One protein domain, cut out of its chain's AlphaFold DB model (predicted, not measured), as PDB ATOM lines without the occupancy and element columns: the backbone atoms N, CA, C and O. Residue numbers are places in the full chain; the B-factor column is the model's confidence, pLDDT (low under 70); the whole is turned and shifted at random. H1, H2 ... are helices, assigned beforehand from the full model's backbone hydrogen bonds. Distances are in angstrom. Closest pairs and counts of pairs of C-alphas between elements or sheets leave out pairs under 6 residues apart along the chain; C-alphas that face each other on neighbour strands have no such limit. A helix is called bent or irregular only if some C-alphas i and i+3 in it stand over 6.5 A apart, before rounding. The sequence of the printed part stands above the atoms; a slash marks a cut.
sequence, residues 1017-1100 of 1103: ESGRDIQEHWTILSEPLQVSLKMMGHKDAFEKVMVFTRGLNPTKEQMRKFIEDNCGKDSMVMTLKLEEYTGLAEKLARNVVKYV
ATOM      1  N   GLU A1017       7.349  45.239 -20.273       95.94
ATOM      2  CA  GLU A1017       6.912  45.389 -18.881       95.94
ATOM      3  C   GLU A1017       7.634  44.389 -17.973       95.94
ATOM      4  O   GLU A1017       8.149  44.781 -16.929       95.94
ATOM      5  N   SER A1018       7.767  43.117 -18.379       96.25
ATOM      6  CA  SER A1018       8.455  42.126 -17.541       96.25
ATOM      7  C   SER A1018       9.961  42.385 -17.425       96.25
ATOM      8  O   SER A1018      10.528  42.237 -16.342       96.25
ATOM      9  N   GLY A1019      10.605  42.868 -18.494       95.38
ATOM     10  CA  GLY A1019      11.994  43.333 -18.440       95.38
ATOM     11  C   GLY A1019      12.194  44.513 -17.480       95.38
ATOM     12  O   GLY A1019      13.177  44.535 -16.737       95.38
ATOM     13  N   ARG A1020      11.251  45.469 -17.434       95.06
ATOM     14  CA  ARG A1020      11.272  46.576 -16.457       95.06
ATOM     15  C   ARG A1020      11.054  46.083 -15.027       95.06
ATOM     16  O   ARG A1020      11.879  46.382 -14.168       95.06
ATOM     17  N   ASP A1021      10.030  45.262 -14.799       94.75
ATOM     18  CA  ASP A1021       9.724  44.662 -13.494       94.75
ATOM     19  C   ASP A1021      10.934  43.900 -12.921       94.75
ATOM     20  O   ASP A1021      11.279  44.053 -11.751       94.75
ATOM     21  N   ILE A1022      11.665  43.151 -13.754       95.06
ATOM     22  CA  ILE A1022      12.917  42.496 -13.349       95.06
ATOM     23  C   ILE A1022      14.029  43.523 -13.056       95.06
ATOM     24  O   ILE A1022      14.679  43.431 -12.012       95.06
ATOM     25  N   GLN A1023      14.262  44.504 -13.937       93.25
ATOM     26  CA  GLN A1023      15.352  45.483 -13.789       93.25
ATOM     27  C   GLN A1023      15.186  46.456 -12.611       93.25
ATOM     28  O   GLN A1023      16.186  47.038 -12.189       93.25
ATOM     29  N   GLU A1024      13.986  46.620 -12.054       92.38
ATOM     30  CA  GLU A1024      13.758  47.406 -10.832       92.38
ATOM     31  C   GLU A1024      14.147  46.643  -9.547       92.38
ATOM     32  O   GLU A1024      14.519  47.258  -8.545       92.38
ATOM     33  N   HIS A1025      14.168  45.305  -9.569       92.62
ATOM     34  CA  HIS A1025      14.271  44.464  -8.367       92.62
ATOM     35  C   HIS A1025      15.646  43.792  -8.179       92.62
ATOM     36  O   HIS A1025      15.753  42.582  -7.975       92.62
ATOM     37  N   TRP A1026      16.728  44.582  -8.159       91.75
ATOM     38  CA  TRP A1026      18.115  44.093  -7.982       91.75
ATOM     39  C   TRP A1026      18.362  43.285  -6.693       91.75
ATOM     40  O   TRP A1026      19.324  42.518  -6.618       91.75
ATOM     41  N   THR A1027      17.483  43.397  -5.694       91.25
ATOM     42  CA  THR A1027      17.511  42.611  -4.451       91.25
ATOM     43  C   THR A1027      17.407  41.099  -4.666       91.25
ATOM     44  O   THR A1027      17.882  40.354  -3.808       91.25
ATOM     45  N   ILE A1028      16.888  40.619  -5.804       91.94
ATOM     46  CA  ILE A1028      16.828  39.177  -6.127       91.94
ATOM     47  C   ILE A1028      18.214  38.518  -6.252       91.94
ATOM     48  O   ILE A1028      18.337  37.313  -6.039       91.94
ATOM     49  N   LEU A1029      19.283  39.296  -6.476       91.69
ATOM     50  CA  LEU A1029      20.666  38.797  -6.421       91.69
ATOM     51  C   LEU A1029      21.150  38.453  -5.000       91.69
ATOM     52  O   LEU A1029      22.238  37.896  -4.857       91.69
ATOM     53  N   SER A1030      20.356  38.716  -3.952       91.88
ATOM     54  CA  SER A1030      20.701  38.362  -2.566       91.88
ATOM     55  C   SER A1030      21.027  36.872  -2.401       91.88
ATOM     56  O   SER A1030      21.964  36.535  -1.680       91.88
ATOM     57  N   GLU A1031      20.287  35.976  -3.069       94.12
ATOM     58  CA  GLU A1031      20.527  34.530  -2.995       94.12
ATOM     59  C   GLU A1031      21.865  34.096  -3.629       94.12
ATOM     60  O   GLU A1031      22.710  33.572  -2.893       94.12
ATOM     61  N   PRO A1032      22.138  34.330  -4.930       92.75
ATOM     62  CA  PRO A1032      23.395  33.897  -5.545       92.75
ATOM     63  C   PRO A1032      24.616  34.584  -4.910       92.75
ATOM     64  O   PRO A1032      25.694  33.985  -4.837       92.75
ATOM     65  N   LEU A1033      24.444  35.795  -4.369       91.88
ATOM     66  CA  LEU A1033      25.452  36.502  -3.580       91.88
ATOM     67  C   LEU A1033      25.774  35.787  -2.255       91.88
ATOM     68  O   LEU A1033      26.944  35.489  -2.008       91.88
ATOM     69  N   GLN A1034      24.778  35.442  -1.421       93.94
ATOM     70  CA  GLN A1034      25.057  34.706  -0.174       93.94
ATOM     71  C   GLN A1034      25.630  33.304  -0.438       93.94
ATOM     72  O   GLN A1034      26.452  32.826   0.344       93.94
ATOM     73  N   VAL A1035      25.235  32.644  -1.535       93.12
ATOM     74  CA  VAL A1035      25.767  31.329  -1.928       93.12
ATOM     75  C   VAL A1035      27.234  31.449  -2.341       93.12
ATOM     76  O   VAL A1035      28.062  30.680  -1.857       93.12
ATOM     77  N   SER A1036      27.583  32.455  -3.146       92.50
ATOM     78  CA  SER A1036      28.971  32.704  -3.559       92.50
ATOM     79  C   SER A1036      29.875  33.004  -2.362       92.50
ATOM     80  O   SER A1036      30.939  32.405  -2.222       92.50
ATOM     81  N   LEU A1037      29.415  33.844  -1.428       92.56
ATOM     82  CA  LEU A1037      30.145  34.135  -0.192       92.56
ATOM     83  C   LEU A1037      30.322  32.883   0.692       92.56
ATOM     84  O   LEU A1037      31.407  32.675   1.238       92.56
ATOM     85  N   LYS A1038      29.311  32.004   0.783       93.44
ATOM     86  CA  LYS A1038      29.432  30.698   1.464       93.44
ATOM     87  C   LYS A1038      30.473  29.798   0.793       93.44
ATOM     88  O   LYS A1038      31.279  29.192   1.496       93.44
ATOM     89  N   MET A1039      30.508  29.746  -0.541       91.56
ATOM     90  CA  MET A1039      31.518  28.990  -1.301       91.56
ATOM     91  C   MET A1039      32.938  29.552  -1.124       91.56
ATOM     92  O   MET A1039      33.895  28.783  -1.102       91.56
ATOM     93  N   MET A1040      33.075  30.864  -0.917       90.75
ATOM     94  CA  MET A1040      34.336  31.528  -0.546       90.75
ATOM     95  C   MET A1040      34.717  31.349   0.942       90.75
ATOM     96  O   MET A1040      35.770  31.816   1.368       90.75
ATOM     97  N   GLY A1041      33.890  30.666   1.744       91.81
ATOM     98  CA  GLY A1041      34.167  30.350   3.149       91.81
ATOM     99  C   GLY A1041      33.660  31.370   4.179       91.81
ATOM    100  O   GLY A1041      33.953  31.218   5.369       91.81
ATOM    101  N   HIS A1042      32.886  32.383   3.773       90.12
ATOM    102  CA  HIS A1042      32.278  33.338   4.707       90.12
ATOM    103  C   HIS A1042      31.183  32.668   5.548       90.12
ATOM    104  O   HIS A1042      30.159  32.213   5.034       90.12
ATOM    105  N   LYS A1043      31.393  32.628   6.868       90.69
ATOM    106  CA  LYS A1043      30.473  32.008   7.841       90.69
ATOM    107  C   LYS A1043      29.263  32.886   8.174       90.69
ATOM    108  O   LYS A1043      28.267  32.375   8.665       90.69
ATOM    109  N   ASP A1044      29.381  34.180   7.900       91.38
ATOM    110  CA  ASP A1044      28.440  35.281   8.133       91.38
ATOM    111  C   ASP A1044      27.744  35.750   6.839       91.38
ATOM    112  O   ASP A1044      27.136  36.815   6.787       91.38
ATOM    113  N   ALA A1045      27.871  34.979   5.754       91.62
ATOM    114  CA  ALA A1045      27.445  35.361   4.409       91.62
ATOM    115  C   ALA A1045      25.960  35.748   4.286       91.62
ATOM    116  O   ALA A1045      25.621  36.613   3.481       91.62
ATOM    117  N   PHE A1046      25.072  35.111   5.056       92.62
ATOM    118  CA  PHE A1046      23.638  35.403   5.009       92.62
ATOM    119  C   PHE A1046      23.318  36.699   5.756       92.62
ATOM    120  O   PHE A1046      22.634  37.570   5.225       92.62
ATOM    121  N   GLU A1047      23.878  36.864   6.951       93.12
ATOM    122  CA  GLU A1047      23.763  38.050   7.794       93.12
ATOM    123  C   GLU A1047      24.325  39.282   7.074       93.12
ATOM    124  O   GLU A1047      23.696  40.339   7.053       93.12
ATOM    125  N   LYS A1048      25.480  39.123   6.420       91.06
ATOM    126  CA  LYS A1048      26.178  40.167   5.665       91.06
ATOM    127  C   LYS A1048      25.362  40.682   4.474       91.06
ATOM    128  O   LYS A1048      25.347  41.885   4.233       91.06
ATOM    129  N   VAL A1049      24.654  39.798   3.764       92.75
ATOM    130  CA  VAL A1049      23.720  40.191   2.692       92.75
ATOM    131  C   VAL A1049      22.419  40.751   3.271       92.75
ATOM    132  O   VAL A1049      21.944  41.780   2.799       92.75
ATOM    133  N   MET A1050      21.873  40.153   4.337       92.12
ATOM    134  CA  MET A1050      20.652  40.634   4.995       92.12
ATOM    135  C   MET A1050      20.793  42.085   5.471       92.12
ATOM    136  O   MET A1050      19.884  42.880   5.264       92.12
ATOM    137  N   VAL A1051      21.929  42.456   6.069       91.06
ATOM    138  CA  VAL A1051      22.201  43.838   6.511       91.06
ATOM    139  C   VAL A1051      22.249  44.829   5.337       91.06
ATOM    140  O   VAL A1051      21.985  46.012   5.532       91.06
ATOM    141  N   PHE A1052      22.541  44.362   4.120       89.06
ATOM    142  CA  PHE A1052      22.583  45.189   2.913       89.06
ATOM    143  C   PHE A1052      21.230  45.292   2.179       89.06
ATOM    144  O   PHE A1052      20.991  46.293   1.506       89.06
ATOM    145  N   THR A1053      20.335  44.300   2.303       87.94
ATOM    146  CA  THR A1053      19.089  44.235   1.503       87.94
ATOM    147  C   THR A1053      17.782  44.191   2.304       87.94
ATOM    148  O   THR A1053      16.709  44.394   1.739       87.94
ATOM    149  N   ARG A1054      17.805  43.959   3.623       83.81
ATOM    150  CA  ARG A1054      16.573  43.866   4.425       83.81
ATOM    151  C   ARG A1054      16.028  45.251   4.775       83.81
ATOM    152  O   ARG A1054      16.598  45.952   5.604       83.81
ATOM    153  N   GLY A1055      14.883  45.605   4.190       77.62
ATOM    154  CA  GLY A1055      14.268  46.928   4.364       77.62
ATOM    155  C   GLY A1055      14.979  48.039   3.582       77.62
ATOM    156  O   GLY A1055      14.732  49.215   3.831       77.62
ATOM    157  N   LEU A1056      15.861  47.664   2.651       79.94
ATOM    158  CA  LEU A1056      16.616  48.557   1.783       79.94
ATOM    159  C   LEU A1056      16.408  48.107   0.335       79.94
ATOM    160  O   LEU A1056      16.501  46.917   0.045       79.94
ATOM    161  N   ASN A1057      16.198  49.060  -0.572       81.44
ATOM    162  CA  ASN A1057      16.155  48.816  -2.015       81.44
ATOM    163  C   ASN A1057      17.462  49.338  -2.644       81.44
ATOM    164  O   ASN A1057      17.470  50.454  -3.169       81.44
ATOM    165  N   PRO A1058      18.592  48.607  -2.536       86.44
ATOM    166  CA  PRO A1058      19.860  49.043  -3.103       86.44
ATOM    167  C   PRO A1058      19.777  49.154  -4.626       86.44
ATOM    168  O   PRO A1058      19.262  48.259  -5.298       86.44
ATOM    169  N   THR A1059      20.330  50.236  -5.178       89.44
ATOM    170  CA  THR A1059      20.369  50.433  -6.633       89.44
ATOM    171  C   THR A1059      21.280  49.411  -7.315       89.44
ATOM    172  O   THR A1059      22.135  48.774  -6.691       89.44
ATOM    173  N   LYS A1060      21.153  49.305  -8.638       91.00
ATOM    174  CA  LYS A1060      22.021  48.522  -9.529       91.00
ATOM    175  C   LYS A1060      23.516  48.766  -9.286       91.00
ATOM    176  O   LYS A1060      24.306  47.825  -9.263       91.00
ATOM    177  N   GLU A1061      23.898  50.016  -9.051       91.88
ATOM    178  CA  GLU A1061      25.268  50.465  -8.788       91.88
ATOM    179  C   GLU A1061      25.721  50.054  -7.386       91.88
ATOM    180  O   GLU A1061      26.837  49.565  -7.216       91.88
ATOM    181  N   GLN A1062      24.848  50.205  -6.385       92.00
ATOM    182  CA  GLN A1062      25.121  49.795  -5.008       92.00
ATOM    183  C   GLN A1062      25.274  48.272  -4.905       92.00
ATOM    184  O   GLN A1062      26.237  47.798  -4.307       92.00
ATOM    185  N   MET A1063      24.373  47.508  -5.531       92.25
ATOM    186  CA  MET A1063      24.428  46.045  -5.588       92.25
ATOM    187  C   MET A1063      25.696  45.567  -6.302       92.25
ATOM    188  O   MET A1063      26.432  44.747  -5.760       92.25
ATOM    189  N   ARG A1064      26.020  46.130  -7.476       91.94
ATOM    190  CA  ARG A1064      27.260  45.799  -8.202       91.94
ATOM    191  C   ARG A1064      28.519  46.145  -7.422       91.94
ATOM    192  O   ARG A1064      29.430  45.325  -7.384       91.94
ATOM    193  N   LYS A1065      28.563  47.300  -6.751       92.38
ATOM    194  CA  LYS A1065      29.690  47.637  -5.876       92.38
ATOM    195  C   LYS A1065      29.806  46.652  -4.709       92.38
ATOM    196  O   LYS A1065      30.905  46.202  -4.416       92.38
ATOM    197  N   PHE A1066      28.698  46.269  -4.076       92.19
ATOM    198  CA  PHE A1066      28.727  45.282  -2.995       92.19
ATOM    199  C   PHE A1066      29.215  43.906  -3.482       92.19
ATOM    200  O   PHE A1066      29.957  43.237  -2.765       92.19
ATOM    201  N   ILE A1067      28.854  43.491  -4.702       92.44
ATOM    202  CA  ILE A1067      29.388  42.275  -5.334       92.44
ATOM    203  C   ILE A1067      30.897  42.427  -5.611       92.44
ATOM    204  O   ILE A1067      31.664  41.533  -5.262       92.44
ATOM    205  N   GLU A1068      31.351  43.557  -6.163       92.56
ATOM    206  CA  GLU A1068      32.776  43.839  -6.406       92.56
ATOM    207  C   GLU A1068      33.603  43.808  -5.109       92.56
ATOM    208  O   GLU A1068      34.586  43.070  -5.034       92.56
ATOM    209  N   ASP A1069      33.169  44.537  -4.078       91.50
ATOM    210  CA  ASP A1069      33.863  44.696  -2.790       91.50
ATOM    211  C   ASP A1069      33.956  43.381  -1.978       91.50
ATOM    212  O   ASP A1069      34.778  43.283  -1.066       91.50
ATOM    213  N   ASN A1070      33.109  42.378  -2.261       90.00
ATOM    214  CA  ASN A1070      32.996  41.156  -1.443       90.00
ATOM    215  C   ASN A1070      33.223  39.835  -2.200       90.00
ATOM    216  O   ASN A1070      33.646  38.864  -1.574       90.00
ATOM    217  N   CYS A1071      32.963  39.787  -3.508       87.81
ATOM    218  CA  CYS A1071      33.162  38.610  -4.365       87.81
ATOM    219  C   CYS A1071      34.230  38.831  -5.452       87.81
ATOM    220  O   CYS A1071      34.739  37.859  -6.006       87.81
ATOM    221  N   GLY A1072      34.585  40.085  -5.760       85.31
ATOM    222  CA  GLY A1072      35.522  40.444  -6.827       85.31
ATOM    223  C   GLY A1072      34.872  40.605  -8.208       85.31
ATOM    224  O   GLY A1072      33.765  40.123  -8.468       85.31
ATOM    225  N   LYS A1073      35.581  41.299  -9.111       83.25
ATOM    226  CA  LYS A1073      35.099  41.666 -10.461       83.25
ATOM    227  C   LYS A1073      34.779  40.470 -11.345       83.25
ATOM    228  O   LYS A1073      33.774  40.488 -12.047       83.25
ATOM    229  N   ASP A1074      35.602  39.433 -11.263       82.12
ATOM    230  CA  ASP A1074      35.501  38.229 -12.092       82.12
ATOM    231  C   ASP A1074      34.546  37.174 -11.493       82.12
ATOM    232  O   ASP A1074      34.536  36.016 -11.911       82.12
ATOM    233  N   SER A1075      33.750  37.547 -10.483       84.44
ATOM    234  CA  SER A1075      32.785  36.642  -9.856       84.44
ATOM    235  C   SER A1075      31.550  36.415 -10.731       84.44
ATOM    236  O   SER A1075      31.015  37.334 -11.352       84.44
ATOM    237  N   MET A1076      31.035  35.182 -10.716       83.88
ATOM    238  CA  MET A1076      29.868  34.771 -11.513       83.88
ATOM    239  C   MET A1076      28.640  35.675 -11.293       83.88
ATOM    240  O   MET A1076      27.907  35.959 -12.240       83.88
ATOM    241  N   VAL A1077      28.441  36.177 -10.067       87.75
ATOM    242  CA  VAL A1077      27.332  37.080  -9.706       87.75
ATOM    243  C   VAL A1077      27.500  38.478 -10.316       87.75
ATOM    244  O   VAL A1077      26.506  39.117 -10.638       87.75
ATOM    245  N   MET A1078      28.734  38.949 -10.529       87.94
ATOM    246  CA  MET A1078      29.003  40.242 -11.173       87.94
ATOM    247  C   MET A1078      28.664  40.212 -12.673       87.94
ATOM    248  O   MET A1078      28.216  41.211 -13.238       87.94
ATOM    249  N   THR A1079      28.849  39.049 -13.309       86.88
ATOM    250  CA  THR A1079      28.545  38.810 -14.731       86.88
ATOM    251  C   THR A1079      27.094  38.408 -15.017       86.88
ATOM    252  O   THR A1079      26.664  38.491 -16.165       86.88
ATOM    253  N   LEU A1080      26.340  37.968 -14.004       88.25
ATOM    254  CA  LEU A1080      24.971  37.463 -14.141       88.25
ATOM    255  C   LEU A1080      23.982  38.585 -14.509       88.25
ATOM    256  O   LEU A1080      23.915  39.612 -13.827       88.25
ATOM    257  N   LYS A1081      23.174  38.382 -15.558       89.75
ATOM    258  CA  LYS A1081      21.977  39.206 -15.808       89.75
ATOM    259  C   LYS A1081      20.804  38.687 -14.979       89.75
ATOM    260  O   LYS A1081      20.691  37.486 -14.744       89.75
ATOM    261  N   LEU A1082      19.909  39.584 -14.573       91.06
ATOM    262  CA  LEU A1082      18.736  39.233 -13.767       91.06
ATOM    263  C   LEU A1082      17.789  38.308 -14.550       91.06
ATOM    264  O   LEU A1082      17.304  37.309 -14.031       91.06
ATOM    265  N   GLU A1083      17.616  38.604 -15.833       91.06
ATOM    266  CA  GLU A1083      16.817  37.875 -16.816       91.06
ATOM    267  C   GLU A1083      17.362  36.464 -17.106       91.06
ATOM    268  O   GLU A1083      16.618  35.576 -17.511       91.06
ATOM    269  N   GLU A1084      18.659  36.244 -16.872       91.06
ATOM    270  CA  GLU A1084      19.329  34.946 -17.039       91.06
ATOM    271  C   GLU A1084      19.265  34.096 -15.755       91.06
ATOM    272  O   GLU A1084      19.560  32.901 -15.785       91.06
ATOM    273  N   TYR A1085      18.819  34.667 -14.629       94.56
ATOM    274  CA  TYR A1085      18.686  33.967 -13.349       94.56
ATOM    275  C   TYR A1085      17.349  33.205 -13.211       94.56
ATOM    276  O   TYR A1085      16.709  33.212 -12.165       94.56
ATOM    277  N   THR A1086      16.934  32.518 -14.281       96.31
ATOM    278  CA  THR A1086      15.705  31.697 -14.358       96.31
ATOM    279  C   THR A1086      15.964  30.187 -14.208       96.31
ATOM    280  O   THR A1086      15.041  29.364 -14.216       96.31
ATOM    281  N   GLY A1087      17.231  29.789 -14.048       95.69
ATOM    282  CA  GLY A1087      17.647  28.426 -13.714       95.69
ATOM    283  C   GLY A1087      17.294  27.392 -14.788       95.69
ATOM    284  O   GLY A1087      17.970  27.282 -15.805       95.69
ATOM    285  N   LEU A1088      16.261  26.580 -14.534       97.88
ATOM    286  CA  LEU A1088      15.773  25.550 -15.463       97.88
ATOM    287  C   LEU A1088      14.364  25.844 -16.008       97.88
ATOM    288  O   LEU A1088      13.778  24.958 -16.627       97.88
ATOM    289  N   ALA A1089      13.808  27.041 -15.785       98.38
ATOM    290  CA  ALA A1089      12.410  27.361 -16.088       98.38
ATOM    291  C   ALA A1089      12.013  27.056 -17.547       98.38
ATOM    292  O   ALA A1089      11.088  26.272 -17.768       98.38
ATOM    293  N   GLU A1090      12.775  27.539 -18.536       98.38
ATOM    294  CA  GLU A1090      12.550  27.230 -19.960       98.38
ATOM    295  C   GLU A1090      12.590  25.724 -20.240       98.38
ATOM    296  O   GLU A1090      11.697  25.164 -20.882       98.38
ATOM    297  N   LYS A1091      13.607  25.031 -19.716       98.31
ATOM    298  CA  LYS A1091      13.752  23.585 -19.896       98.31
ATOM    299  C   LYS A1091      12.567  22.833 -19.288       98.31
ATOM    300  O   LYS A1091      12.127  21.851 -19.877       98.31
ATOM    301  N   LEU A1092      12.046  23.265 -18.142       98.38
ATOM    302  CA  LEU A1092      10.866  22.669 -17.514       98.38
ATOM    303  C   LEU A1092       9.601  22.937 -18.344       98.38
ATOM    304  O   LEU A1092       8.879  21.986 -18.639       98.38
ATOM    305  N   ALA A1093       9.400  24.176 -18.806       98.38
ATOM    306  CA  ALA A1093       8.297  24.557 -19.687       98.38
ATOM    307  C   ALA A1093       8.266  23.700 -20.965       98.38
ATOM    308  O   ALA A1093       7.288  22.998 -21.221       98.38
ATOM    309  N   ARG A1094       9.379  23.637 -21.712       98.25
ATOM    310  CA  ARG A1094       9.479  22.832 -22.947       98.25
ATOM    311  C   ARG A1094       9.350  21.319 -22.718       98.25
ATOM    312  O   ARG A1094       9.056  20.586 -23.657       98.25
ATOM    313  N   ASN A1095       9.553  20.819 -21.495       97.94
ATOM    314  CA  ASN A1095       9.368  19.400 -21.173       97.94
ATOM    315  C   ASN A1095       7.921  19.023 -20.801       97.94
ATOM    316  O   ASN A1095       7.639  17.825 -20.712       97.94
ATOM    317  N   VAL A1096       7.002  19.984 -20.618       97.44
ATOM    318  CA  VAL A1096       5.636  19.702 -20.136       97.44
ATOM    319  C   VAL A1096       4.819  18.812 -21.081       97.44
ATOM    320  O   VAL A1096       4.032  17.990 -20.615       97.44
ATOM    321  N   VAL A1097       5.108  18.883 -22.385       96.25
ATOM    322  CA  VAL A1097       4.537  18.064 -23.477       96.25
ATOM    323  C   VAL A1097       4.518  16.566 -23.156       96.25
ATOM    324  O   VAL A1097       3.613  15.830 -23.538       96.25
ATOM    325  N   LYS A1098       5.504  16.085 -22.388       96.56
ATOM    326  CA  LYS A1098       5.607  14.677 -21.967       96.56
ATOM    327  C   LYS A1098       4.450  14.226 -21.068       96.56
ATOM    328  O   LYS A1098       4.179  13.029 -20.985       96.56
ATOM    329  N   TYR A1099       3.783  15.165 -20.401       95.38
ATOM    330  CA  TYR A1099       2.702  14.911 -19.453       95.38
ATOM    331  C   TYR A1099       1.307  15.150 -20.038       95.38
ATOM    332  O   TYR A1099       0.350  14.598 -19.494       95.38
ATOM    333  N   VAL A1100       1.185  15.862 -21.161       95.75
ATOM    334  CA  VAL A1100      -0.088  16.143 -21.850       95.75
ATOM    335  C   VAL A1100      -0.725  14.849 -22.406       95.75
ATOM    336  O   VAL A1100       0.000  13.892 -22.721       95.75
TER     337      VAL A1100
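What this domain is: This is residues 1017 to 1100 of the 1103 residues of an uncharacterized protein of Theileria orientalis (UniProt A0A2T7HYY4). Three helices, H2, H3 and H4, lie side by side as a triangle, with the short H5 packed on H2 and H4; H1 makes a corner with the first end of H2, and a tail, residues 1086 to 1100 with H6, sticks out from this body. The printed part has 84 residues with six named helices, in the order H1 to H6, and no named strand; its class is all helix. The whole is loose, with a radius of gyration of the C-alphas of 15.1 A. Its C-alphas span 47 by 31 by 25 A, only just elongated, and the tail adds to the length.

Where its parts are: H1 is residues 1017 to 1024, with C-alpha 1017 at (6.912, 45.389, -18.881). H2, residues 1026 to 1039, is the longest helix, 21.3 A from first to last C-alpha, and begins at C-alpha 1026 at (18.115, 44.093, -7.982). It is only just irregular: C-alphas 1028 and 1031 are 6.7 A apart. H3 is residues 1045 to 1053, 12.5 A long. H4, residues 1060 to 1071, measures 15.8 A, and H5 is residues 1076 to 1079. H6, residues 1089 to 1098, measures 15.5 A and ends at C-alpha 1098 at (5.607, 14.677, -21.967). It too is only just irregular, with C-alphas 1094 and 1097 6.9 A apart.

How they stand to each other: H1 and H2 meet only through their link. H1 and H4 are only just apart, with closest C-alphas at 8.4 A. H2 is the hub, touching H3, H4 and H5. H2 and H3 form a helical hairpin, a shallow tilt of 18 degrees, opposite ways; their closest C-alphas, those of Gln 1034 and Ala 1045, are 5.2 A apart. H2 and H4 touch at a shallow tilt of 2 degrees, the same way, closest at the C-alphas of Trp 1026 and Lys 1060, 6.1 A. H3 and H4 are near each other. H5 touches H2, closest at the C-alphas of Leu 1033 and Val 1077, 6.4 A. H4 touches H5 with residues 1064 to 1068 alone; the C-alphas of Ile 1067 and Met 1078 are closest, 6.2 A. H6 touches no helix. In H1 and H4 every O i to N i+4 pair is within hydrogen-bond range; in H2 7 of 10 are, in H3 4 of 5 and in H6 4 of 6, while H5 is too short for such a pair.

The domain as a whole: The C-alphas farthest apart, those of Asp 1069 and Val 1100, are 48.3 A apart. Without residues 1086 to 1100, which stand free, the body spans 38 by 27 by 17 A. The printed part has no cut and no long link. Its mean pLDDT is 91.7, and no printed residue is under 70.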